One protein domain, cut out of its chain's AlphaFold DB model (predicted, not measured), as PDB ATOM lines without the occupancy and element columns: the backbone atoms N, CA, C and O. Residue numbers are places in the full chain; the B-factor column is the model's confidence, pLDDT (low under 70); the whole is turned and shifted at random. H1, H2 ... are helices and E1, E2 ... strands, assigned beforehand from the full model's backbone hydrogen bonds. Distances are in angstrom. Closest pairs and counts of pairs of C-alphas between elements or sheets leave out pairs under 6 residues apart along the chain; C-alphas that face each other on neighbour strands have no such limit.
ATOM      1  N   SER A   2     -69.777   5.714   5.243       28.53
ATOM      2  CA  SER A   2     -69.202   5.699   3.897       28.53
ATOM      3  C   SER A   2     -67.692   5.841   4.039       28.53
ATOM      4  O   SER A   2     -67.239   6.725   4.763       28.53
ATOM      5  N   PHE A   3     -66.927   4.973   3.387       29.02
ATOM      6  CA  PHE A   3     -65.478   5.112   3.295       29.02
ATOM      7  C   PHE A   3     -65.164   5.640   1.900       29.02
ATOM      8  O   PHE A   3     -65.568   5.036   0.905       29.02
ATOM      9  N   VAL A   4     -64.502   6.791   1.835       29.95
ATOM     10  CA  VAL A   4     -63.934   7.315   0.593       29.95
ATOM     11  C   VAL A   4     -62.493   6.837   0.563       29.95
ATOM     12  O   VAL A   4     -61.679   7.302   1.354       29.95
ATOM     13  N   ASN A   5     -62.198   5.887  -0.321       27.64
ATOM     14  CA  ASN A   5     -60.826   5.513  -0.630       27.64
ATOM     15  C   ASN A   5     -60.495   6.077  -2.007       27.64
ATOM     16  O   ASN A   5     -61.079   5.674  -3.016       27.64
ATOM     17  N   THR A   6     -59.568   7.025  -2.029       35.75
ATOM     18  CA  THR A   6     -58.976   7.555  -3.254       35.75
ATOM     19  C   THR A   6     -57.731   6.734  -3.563       35.75
ATOM     20  O   THR A   6     -56.846   6.632  -2.718       35.75
ATOM     21  N   VAL A   7     -57.680   6.134  -4.753       37.53
ATOM     22  CA  VAL A   7     -56.504   5.399  -5.249       37.53
ATOM     23  C   VAL A   7     -55.897   6.193  -6.401       37.53
ATOM     24  O   VAL A   7     -56.612   6.663  -7.293       37.53
ATOM     25  N   PHE A   8     -54.580   6.358  -6.374       40.03
ATOM     26  CA  PHE A   8     -53.819   7.136  -7.337       40.03
ATOM     27  C   PHE A   8     -53.074   6.205  -8.288       40.03
ATOM     28  O   PHE A   8     -52.041   5.634  -7.954       40.03
ATOM     29  N   ILE A   9     -53.538   6.102  -9.531       36.06
ATOM     30  CA  ILE A   9     -52.861   5.263 -10.521       36.06
ATOM     31  C   ILE A   9     -51.949   6.134 -11.386       36.06
ATOM     32  O   ILE A   9     -52.401   7.018 -12.118       36.06
ATOM     33  N   SER A  10     -50.645   5.851 -11.336       30.83
ATOM     34  CA  SER A  10     -49.674   6.385 -12.295       30.83
ATOM     35  C   SER A  10     -49.840   5.666 -13.634       30.83
ATOM     36  O   SER A  10     -49.563   4.471 -13.758       30.83
ATOM     37  N   LYS A  11     -50.304   6.379 -14.664       33.62
ATOM     38  CA  LYS A  11     -50.341   5.849 -16.032       33.62
ATOM     39  C   LYS A  11     -49.079   6.258 -16.781       33.62
ATOM     40  O   LYS A  11     -48.978   7.394 -17.228       33.62
ATOM     41  N   ARG A  12     -48.183   5.285 -16.994       39.31
ATOM     42  CA  ARG A  12     -47.648   4.862 -18.312       39.31
ATOM     43  C   ARG A  12     -46.488   3.873 -18.132       39.31
ATOM     44  O   ARG A  12     -45.329   4.252 -18.029       39.31
ATOM     45  N   SER A  13     -46.822   2.587 -18.176       32.41
ATOM     46  CA  SER A  13     -45.963   1.539 -18.733       32.41
ATOM     47  C   SER A  13     -46.874   0.448 -19.291       32.41
ATOM     48  O   SER A  13     -47.149  -0.566 -18.659       32.41
ATOM     49  N   GLU A 148     -53.368  15.935 -15.757       56.59
ATOM     50  CA  GLU A 148     -52.120  16.149 -16.484       56.59
ATOM     51  C   GLU A 148     -51.265  17.250 -15.850       56.59
ATOM     52  O   GLU A 148     -50.229  17.606 -16.412       56.59
ATOM     53  N   ALA A 149     -51.677  17.809 -14.699       55.12
ATOM     54  CA  ALA A 149     -50.869  18.775 -13.976       55.12
ATOM     55  C   ALA A 149     -49.500  18.146 -13.730       55.12
ATOM     56  O   ALA A 149     -49.349  17.202 -12.957       55.12
ATOM     57  N   ILE A 150     -48.521  18.655 -14.473       53.50
ATOM     58  CA  ILE A 150     -47.152  18.184 -14.459       53.50
ATOM     59  C   ILE A 150     -46.625  18.470 -13.058       53.50
ATOM     60  O   ILE A 150     -46.179  19.586 -12.776       53.50
ATOM     61  N   ILE A 151     -46.680  17.477 -12.169       65.25
ATOM     62  CA  ILE A 151     -45.915  17.557 -10.933       65.25
ATOM     63  C   ILE A 151     -44.465  17.426 -11.379       65.25
ATOM     64  O   ILE A 151     -44.015  16.374 -11.837       65.25
ATOM     65  N   LYS A 152     -43.771  18.565 -11.372       71.38
ATOM     66  CA  LYS A 152     -42.377  18.659 -11.785       71.38
ATOM     67  C   LYS A 152     -41.527  18.095 -10.663       71.38
ATOM     68  O   LYS A 152     -41.377  18.704  -9.605       71.38
ATOM     69  N   HIS A 153     -40.968  16.924 -10.899       70.69
ATOM     70  CA  HIS A 153     -40.055  16.288  -9.969       70.69
ATOM     71  C   HIS A 153     -38.618  16.624 -10.350       70.69
ATOM     72  O   HIS A 153     -38.273  16.575 -11.525       70.69
ATOM     73  N   LEU A 154     -37.757  16.920  -9.374       74.19
ATOM     74  CA  LEU A 154     -36.324  17.157  -9.625       74.19
ATOM     75  C   LEU A 154     -35.596  15.910 -10.167       74.19
ATOM     76  O   LEU A 154     -34.469  16.011 -10.632       74.19
ATOM     77  N   GLY A 155     -36.233  14.740 -10.098       81.12
ATOM     78  CA  GLY A 155     -35.739  13.482 -10.647       81.12
ATOM     79  C   GLY A 155     -36.579  12.298 -10.173       81.12
ATOM     80  O   GLY A 155     -37.437  12.439  -9.293       81.12
ATOM     81  N   VAL A 156     -36.314  11.107 -10.717       84.38
ATOM     82  CA  VAL A 156     -37.128   9.908 -10.442       84.38
ATOM     83  C   VAL A 156     -37.150   9.512  -8.960       84.38
ATOM     84  O   VAL A 156     -38.150   9.001  -8.472       84.38
ATOM     85  N   LEU A 157     -36.081   9.789  -8.207       86.88
ATOM     86  CA  LEU A 157     -36.011   9.438  -6.784       86.88
ATOM     87  C   LEU A 157     -37.078  10.180  -5.969       86.88
ATOM     88  O   LEU A 157     -37.691   9.605  -5.073       86.88
ATOM     89  N   SER A 158     -37.357  11.437  -6.329       83.75
ATOM     90  CA  SER A 158     -38.451  12.191  -5.711       83.75
ATOM     91  C   SER A 158     -39.828  11.647  -6.106       83.75
ATOM     92  O   SER A 158     -40.747  11.680  -5.293       83.75
ATOM     93  N   ILE A 159     -39.966  11.072  -7.308       83.56
ATOM     94  CA  ILE A 159     -41.185  10.362  -7.724       83.56
ATOM     95  C   ILE A 159     -41.390   9.124  -6.851       83.56
ATOM     96  O   ILE A 159     -42.476   8.937  -6.315       83.56
ATOM     97  N   TYR A 160     -40.349   8.311  -6.647       85.38
ATOM     98  CA  TYR A 160     -40.433   7.115  -5.801       85.38
ATOM     99  C   TYR A 160     -40.807   7.448  -4.356       85.38
ATOM    100  O   TYR A 160     -41.667   6.780  -3.785       85.38
ATOM    101  N   ALA A 161     -40.214   8.500  -3.784       84.69
ATOM    102  CA  ALA A 161     -40.559   8.965  -2.443       84.69
ATOM    103  C   ALA A 161     -42.038   9.372  -2.341       84.69
ATOM    104  O   ALA A 161     -42.709   9.015  -1.374       84.69
ATOM    105  N   ASN A 162     -42.569  10.055  -3.359       81.94
ATOM    106  CA  ASN A 162     -43.980  10.438  -3.389       81.94
ATOM    107  C   ASN A 162     -44.908   9.230  -3.558       81.94
ATOM    108  O   ASN A 162     -45.860   9.103  -2.798       81.94
ATOM    109  N   ILE A 163     -44.601   8.302  -4.469       81.56
ATOM    110  CA  ILE A 163     -45.360   7.048  -4.640       81.56
ATOM    111  C   ILE A 163     -45.397   6.256  -3.327       81.56
ATOM    112  O   ILE A 163     -46.442   5.731  -2.946       81.56
ATOM    113  N   ALA A 164     -44.273   6.192  -2.608       82.81
ATOM    114  CA  ALA A 164     -44.210   5.555  -1.299       82.81
ATOM    115  C   ALA A 164     -45.071   6.293  -0.258       82.81
ATOM    116  O   ALA A 164     -45.821   5.646   0.467       82.81
ATOM    117  N   GLY A 165     -45.015   7.628  -0.215       80.94
ATOM    118  CA  GLY A 165     -45.854   8.448   0.665       80.94
ATOM    119  C   GLY A 165     -47.354   8.333   0.373       80.94
ATOM    120  O   GLY A 165     -48.166   8.455   1.284       80.94
ATOM    121  N   MET A 166     -47.720   8.040  -0.876       80.62
ATOM    122  CA  MET A 166     -49.097   7.773  -1.308       80.62
ATOM    123  C   MET A 166     -49.534   6.320  -1.062       80.62
ATOM    124  O   MET A 166     -50.665   5.970  -1.377       80.62
ATOM    125  N   ALA A 167     -48.655   5.471  -0.516       78.94
ATOM    126  CA  ALA A 167     -48.860   4.031  -0.329       78.94
ATOM    127  C   ALA A 167     -49.111   3.227  -1.628       78.94
ATOM    128  O   ALA A 167     -49.481   2.054  -1.578       78.94
ATOM    129  N   GLU A 168     -48.811   3.807  -2.793       77.25
ATOM    130  CA  GLU A 168     -49.007   3.189  -4.114       77.25
ATOM    131  C   GLU A 168     -47.892   2.189  -4.479       77.25
ATOM    132  O   GLU A 168     -47.999   1.417  -5.434       77.25
ATOM    133  N   SER A 169     -46.816   2.125  -3.688       73.25
ATOM    134  CA  SER A 169     -45.733   1.142  -3.861       73.25
ATOM    135  C   SER A 169     -46.166  -0.313  -3.616       73.25
ATOM    136  O   SER A 169     -45.424  -1.244  -3.941       73.25
ATOM    137  N   ASN A 170     -47.363  -0.520  -3.055       71.00
ATOM    138  CA  ASN A 170     -47.947  -1.834  -2.788       71.00
ATOM    139  C   ASN A 170     -48.924  -2.316  -3.877       71.00
ATOM    140  O   ASN A 170     -49.442  -3.421  -3.760       71.00
ATOM    141  N   ARG A 181     -28.817  -0.585  -5.390       89.06
ATOM    142  CA  ARG A 181     -28.639   0.871  -5.486       89.06
ATOM    143  C   ARG A 181     -28.234   1.302  -6.898       89.06
ATOM    144  O   ARG A 181     -28.754   2.292  -7.404       89.06
ATOM    145  N   GLU A 182     -27.353   0.547  -7.551       92.12
ATOM    146  CA  GLU A 182     -26.914   0.846  -8.922       92.12
ATOM    147  C   GLU A 182     -28.064   0.744  -9.923       92.12
ATOM    148  O   GLU A 182     -28.184   1.595 -10.798       92.12
ATOM    149  N   THR A 183     -28.973  -0.223  -9.754       90.81
ATOM    150  CA  THR A 183     -30.170  -0.344 -10.597       90.81
ATOM    151  C   THR A 183     -31.058   0.893 -10.480       90.81
ATOM    152  O   THR A 183     -31.562   1.379 -11.489       90.81
ATOM    153  N   GLN A 184     -31.220   1.442  -9.272       87.94
ATOM    154  CA  GLN A 184     -31.992   2.671  -9.061       87.94
ATOM    155  C   GLN A 184     -31.333   3.881  -9.729       87.94
ATOM    156  O   GLN A 184     -32.030   4.673 -10.363       87.94
ATOM    157  N   PHE A 185     -30.006   4.010  -9.632       91.31
ATOM    158  CA  PHE A 185     -29.263   5.082 -10.300       91.31
ATOM    159  C   PHE A 185     -29.298   4.958 -11.827       91.31
ATOM    160  O   PHE A 185     -29.543   5.950 -12.510       91.31
ATOM    161  N   ALA A 186     -29.122   3.749 -12.363       92.75
ATOM    162  CA  ALA A 186     -29.233   3.486 -13.794       92.75
ATOM    163  C   ALA A 186     -30.645   3.807 -14.303       92.75
ATOM    164  O   ALA A 186     -30.802   4.533 -15.284       92.75
ATOM    165  N   ALA A 187     -31.681   3.350 -13.590       90.25
ATOM    166  CA  ALA A 187     -33.065   3.683 -13.904       90.25
ATOM    167  C   ALA A 187     -33.310   5.197 -13.848       90.25
ATOM    168  O   ALA A 187     -33.959   5.731 -14.740       90.25
ATOM    169  N   ALA A 188     -32.760   5.902 -12.854       89.62
ATOM    170  CA  ALA A 188     -32.864   7.355 -12.747       89.62
ATOM    171  C   ALA A 188     -32.254   8.086 -13.942       89.62
ATOM    172  O   ALA A 188     -32.903   8.975 -14.494       89.62
ATOM    173  N   ALA A 189     -31.056   7.688 -14.373       90.50
ATOM    174  CA  ALA A 189     -30.398   8.272 -15.537       90.50
ATOM    175  C   ALA A 189     -31.208   8.034 -16.823       90.50
ATOM    176  O   ALA A 189     -31.474   8.976 -17.569       90.50
ATOM    177  N   ILE A 190     -31.678   6.800 -17.040       91.25
ATOM    178  CA  ILE A 190     -32.507   6.447 -18.201       91.25
ATOM    179  C   ILE A 190     -33.819   7.242 -18.185       91.25
ATOM    180  O   ILE A 190     -34.206   7.822 -19.198       91.25
ATOM    181  N   TYR A 191     -34.497   7.316 -17.038       88.25
ATOM    182  CA  TYR A 191     -35.768   8.032 -16.908       88.25
ATOM    183  C   TYR A 191     -35.599   9.532 -17.171       88.25
ATOM    184  O   TYR A 191     -36.419  10.147 -17.849       88.25
ATOM    185  N   GLN A 192     -34.502  10.111 -16.676       88.00
ATOM    186  CA  GLN A 192     -34.143  11.502 -16.923       88.00
ATOM    187  C   GLN A 192     -33.860  11.765 -18.406       88.00
ATOM    188  O   GLN A 192     -34.241  12.813 -18.914       88.00
ATOM    189  N   GLN A 193     -33.227  10.826 -19.109       89.25
ATOM    190  CA  GLN A 193     -32.926  10.969 -20.532       89.25
ATOM    191  C   GLN A 193     -34.164  10.801 -21.422       89.25
ATOM    192  O   GLN A 193     -34.292  11.495 -22.427       89.25
ATOM    193  N   LEU A 194     -35.089   9.912 -21.050       89.75
ATOM    194  CA  LEU A 194     -36.324   9.679 -21.804       89.75
ATOM    195  C   LEU A 194     -37.375  10.775 -21.583       89.75
ATOM    196  O   LEU A 194     -38.090  11.134 -22.517       89.75
ATOM    197  N   TYR A 195     -37.496  11.280 -20.351       84.44
ATOM    198  CA  TYR A 195     -38.619  12.133 -19.942       84.44
ATOM    199  C   TYR A 195     -38.207  13.469 -19.325       84.44
ATOM    200  O   TYR A 195     -39.076  14.262 -18.963       84.44
ATOM    201  N   GLY A 196     -36.909  13.744 -19.194       85.06
ATOM    202  CA  GLY A 196     -36.415  15.004 -18.656       85.06
ATOM    203  C   GLY A 196     -36.850  16.191 -19.507       85.06
ATOM    204  O   GLY A 196     -36.553  16.267 -20.695       85.06
ATOM    205  N   LYS A 197     -37.538  17.141 -18.879       84.88
ATOM    206  CA  LYS A 197     -37.924  18.424 -19.461       84.88
ATOM    207  C   LYS A 197     -37.257  19.546 -18.688       84.88
ATOM    208  O   LYS A 197     -37.274  19.551 -17.459       84.88
ATOM    209  N   ILE A 198     -36.691  20.508 -19.401       84.38
ATOM    210  CA  ILE A 198     -36.156  21.715 -18.774       84.38
ATOM    211  C   ILE A 198     -37.341  22.602 -18.421       84.38
ATOM    212  O   ILE A 198     -38.172  22.913 -19.275       84.38
ATOM    213  N   ASP A 199     -37.445  22.955 -17.149       79.56
ATOM    214  CA  ASP A 199     -38.475  23.861 -16.679       79.56
ATOM    215  C   ASP A 199     -38.140  25.305 -17.104       79.56
ATOM    216  O   ASP A 199     -37.087  25.806 -16.701       79.56
ATOM    217  N   PRO A 200     -39.004  25.993 -17.877       77.56
ATOM    218  CA  PRO A 200     -38.747  27.363 -18.325       77.56
ATOM    219  C   PRO A 200     -38.583  28.373 -17.184       77.56
ATOM    220  O   PRO A 200     -37.872  29.356 -17.345       77.56
ATOM    221  N   GLU A 201     -39.231  28.142 -16.036       75.69
ATOM    222  CA  GLU A 201     -39.214  29.088 -14.909       75.69
ATOM    223  C   GLU A 201     -37.972  28.937 -14.023       75.69
ATOM    224  O   GLU A 201     -37.483  29.913 -13.462       75.69
ATOM    225  N   THR A 202     -37.456  27.714 -13.873       78.81
ATOM    226  CA  THR A 202     -36.367  27.412 -12.929       78.81
ATOM    227  C   THR A 202     -35.057  27.019 -13.606       78.81
ATOM    228  O   THR A 202     -34.028  26.940 -12.933       78.81
ATOM    229  N   GLY A 203     -35.076  26.732 -14.913       81.00
ATOM    230  CA  GLY A 203     -33.924  26.252 -15.680       81.00
ATOM    231  C   GLY A 203     -33.449  24.848 -15.291       81.00
ATOM    232  O   GLY A 203     -32.434  24.377 -15.800       81.00
ATOM    233  N   LYS A 204     -34.154  24.161 -14.384       82.75
ATOM    234  CA  LYS A 204     -33.785  22.826 -13.903       82.75
ATOM    235  C   LYS A 204     -34.403  21.745 -14.775       82.75
ATOM    236  O   LYS A 204     -35.539  21.871 -15.235       82.75
ATOM    237  N   THR A 205     -33.683  20.641 -14.947       83.62
ATOM    238  CA  THR A 205     -34.248  19.447 -15.571       83.62
ATOM    239  C   THR A 205     -35.198  18.778 -14.587       83.62
ATOM    240  O   THR A 205     -34.815  18.404 -13.482       83.62
ATOM    241  N   THR A 206     -36.454  18.648 -14.987       84.44
ATOM    242  CA  THR A 206     -37.527  18.053 -14.197       84.44
ATOM    243  C   THR A 206     -38.138  16.886 -14.949       84.44
ATOM    244  O   THR A 206     -38.099  16.822 -16.175       84.44
ATOM    245  N   VAL A 207     -38.689  15.932 -14.214       84.12
ATOM    246  CA  VAL A 207     -39.401  14.792 -14.776       84.12
ATOM    247  C   VAL A 207     -40.894  15.003 -14.527       84.12
ATOM    248  O   VAL A 207     -41.292  15.121 -13.364       84.12
ATOM    249  N   PRO A 208     -41.723  15.087 -15.582       78.19
ATOM    250  CA  PRO A 208     -43.157  15.249 -15.431       78.19
ATOM    251  C   PRO A 208     -43.810  13.929 -15.002       78.19
ATOM    252  O   PRO A 208     -43.579  12.897 -15.632       78.19
ATOM    253  N   ALA A 209     -44.663  13.964 -13.978       75.81
ATOM    254  CA  ALA A 209     -45.547  12.853 -13.626       75.81
ATOM    255  C   ALA A 209     -47.016  13.240 -13.854       75.81
ATOM    256  O   ALA A 209     -47.431  14.342 -13.499       75.81
ATOM    257  N   THR A 210     -47.785  12.329 -14.456       74.44
ATOM    258  CA  THR A 210     -49.234  12.457 -14.680       74.44
ATOM    259  C   THR A 210     -49.971  11.458 -13.803       74.44
ATOM    260  O   THR A 210     -49.599  10.281 -13.776       74.44
ATOM    261  N   PHE A 211     -51.035  11.896 -13.133       72.44
ATOM    262  CA  PHE A 211     -51.796  11.050 -12.217       72.44
ATOM    263  C   PHE A 211     -53.239  10.935 -12.681       72.44
ATOM    264  O   PHE A 211     -53.855  11.914 -13.100       72.44
ATOM    265  N   GLN A 212     -53.781   9.727 -12.581       70.81
ATOM    266  CA  GLN A 212     -55.213   9.516 -12.685       70.81
ATOM    267  C   GLN A 212     -55.762   9.244 -11.288       70.81
ATOM    268  O   GLN A 212     -55.305   8.329 -10.600       70.81
ATOM    269  N   ILE A 213     -56.745  10.044 -10.887       70.38
ATOM    270  CA  ILE A 213     -57.462   9.854  -9.630       70.38
ATOM    271  C   ILE A 213     -58.673   8.976  -9.916       70.38
ATOM    272  O   ILE A 213     -59.495   9.303 -10.771       70.38
ATOM    273  N   ILE A 214     -58.773   7.851  -9.211       69.25
ATOM    274  CA  ILE A 214     -59.964   7.004  -9.241       69.25
ATOM    275  C   ILE A 214     -60.659   7.132  -7.892       69.25
ATOM    276  O   ILE A 214     -60.125   6.739  -6.853       69.25
ATOM    277  N   ASN A 215     -61.870   7.681  -7.925       69.06
ATOM    278  CA  ASN A 215     -62.719   7.821  -6.752       69.06
ATOM    279  C   ASN A 215     -63.654   6.616  -6.661       69.06
ATOM    280  O   ASN A 215     -64.475   6.390  -7.549       69.06
ATOM    281  N   MET A 216     -63.541   5.843  -5.581       69.44
ATOM    282  CA  MET A 216     -64.449   4.735  -5.298       69.44
ATOM    283  C   MET A 216     -65.388   5.123  -4.162       69.44
ATOM    284  O   MET A 216     -64.958   5.413  -3.045       69.44
ATOM    285  N   LEU A 217     -66.686   5.116  -4.453       75.25
ATOM    286  CA  LEU A 217     -67.732   5.358  -3.469       75.25
ATOM    287  C   LEU A 217     -68.302   4.013  -3.024       75.25
ATOM    288  O   LEU A 217     -69.020   3.349  -3.767       75.25
ATOM    289  N   GLY A 218     -67.960   3.609  -1.801       69.31
ATOM    290  CA  GLY A 218     -68.553   2.446  -1.154       69.31
ATOM    291  C   GLY A 218     -69.766   2.851  -0.323       69.31
ATOM    292  O   GLY A 218     -69.687   3.766   0.499       69.31
ATOM    293  N   TRP A 219     -70.878   2.141  -0.486       79.19
ATOM    294  CA  TRP A 219     -72.031   2.267   0.399       79.19
ATOM    295  C   TRP A 219     -72.296   0.938   1.110       79.19
ATOM    296  O   TRP A 219     -72.153  -0.136   0.528       79.19
ATOM    297  N   LYS A 220     -72.664   1.021   2.393       80.06
ATOM    298  CA  LYS A 220     -73.036  -0.124   3.227       80.06
ATOM    299  C   LYS A 220     -74.509   0.023   3.609       80.06
ATOM    300  O   LYS A 220     -74.851   1.071   4.168       80.06
ATOM    301  N   PRO A 221     -75.351  -0.999   3.376       81.56
ATOM    302  CA  PRO A 221     -76.749  -0.948   3.767       81.56
ATOM    303  C   PRO A 221     -76.883  -0.696   5.261       81.56
ATOM    304  O   PRO A 221     -76.159  -1.267   6.085       81.56
TER     305      PRO A 221
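What this domain is: This is residues 2 to 13, 148 to 170 and 181 to 221 of the 262 residues of the protein "NADH dehydrogenase [ubiquinone] 1 alpha subcomplex assembly factor 5" of Asbolus verrucosus (UniProt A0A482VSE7). One long strand, E3, makes the long axis of a narrow, strongly twisted sheet of three strands, with E1 beside its later residues and E2 beside its earlier ones on its other side. H1 runs along E3 over the sheet, and H2 crosses the end where E3 begins, packing on H1 with residues 188 to 192 and only grazing the sheet with residues 191 to 195. The printed part has 76 residues, with three named strands and two named helices in the order E1, E2, H1, H2, E3; the sheet's order is E1, E3, E2, all antiparallel, and the class is mixed, helices and strands. The whole is loose, with a radius of gyration of the C-alphas of 15.5 A, and elongated, spanning 53 by 31 by 20 A.

Where its parts are: The printed part begins at Ser 2, and strand E1 takes residues 4 to 10, 19.2 A from first to last C-alpha; C-alpha 4 is at (-63.934, 7.315, 0.593). After the first cut comes strand E2, residues 148 to 153, 13.7 A long. A tight link of 2 residues leads to helix H1, residues 156 to 165, 14.2 A long. After the second cut, helix H2 takes residues 181 to 195, 20.9 A from first to last C-alpha, with C-alpha 181 at (-28.639, 0.871, -5.486). A short link of 9 residues leads to strand E3, residues 205 to 217, which measures 38.3 A and ends with C-alpha 217 at (-67.732, 5.358, -3.469).

How they stand to each other: E1 and E2 are the edge strands of the sheet, and E3 is the inner strand. The pairing along E3 is staggered: it pairs with E2 over its residues 207 to 209 and with E1 over its residues 211 to 217. E1 and E3 are antiparallel, with 146 degrees between their directions; N 9 and O 212, at 3.0 A, and N 214 and O 7, at 3.1 A, are within hydrogen-bond range. E3 and E2 are antiparallel, with 131 degrees between their directions; N 207 and O 153, at 2.8 A, and N 153 and O 207, at 3.1 A, are within range. E1 and E2 are apart. Residues 197 to 198 make a short antiparallel pairing with residues 205 to 206 of E3. H1 is on the sheet at a height over the sheet of 9.0 A. It lies over E3, with 2 of its C-alphas falling on E2, and runs along the strands, at 17 degrees to E3 on the local plane. The closest C-alphas of H1 and E3 are those of Val 156 and Val 207, 6.9 A apart. H2 touches H1 with residues 188 to 192 alone, the closest C-alphas being those of Val 156 and Ala 188, 5.5 A apart; their lines are only just about perpendicular, at 72 degrees. H2 only grazes the sheet, with its residues 191 to 195, and the closest C-alphas of H2 and E3 are those of Tyr 195 and Val 207, 5.9 A apart. In H1 and H2 every O i to N i+4 pair is within hydrogen-bond range.

The domain as a whole: The two C-alphas farthest apart are those of Gly 203 and Pro 221, at 54.3 A, while the first and last printed C-alphas, of Ser 2 and Pro 221, are 10.1 A apart. Residues 14 to 147 are not printed, and C-alphas 13 and 148 are 16.0 A apart across that cut. Residues 171 to 180 are not printed either, with 19.7 A between C-alphas 170 and 181. Of the links that are printed whole, none is long. The mean pLDDT of the printed part is 72.5, and 20 residues are under 70: residues 2 to 13, 148 to 151, 214 to 216, and 218. The mean over E1 is 34.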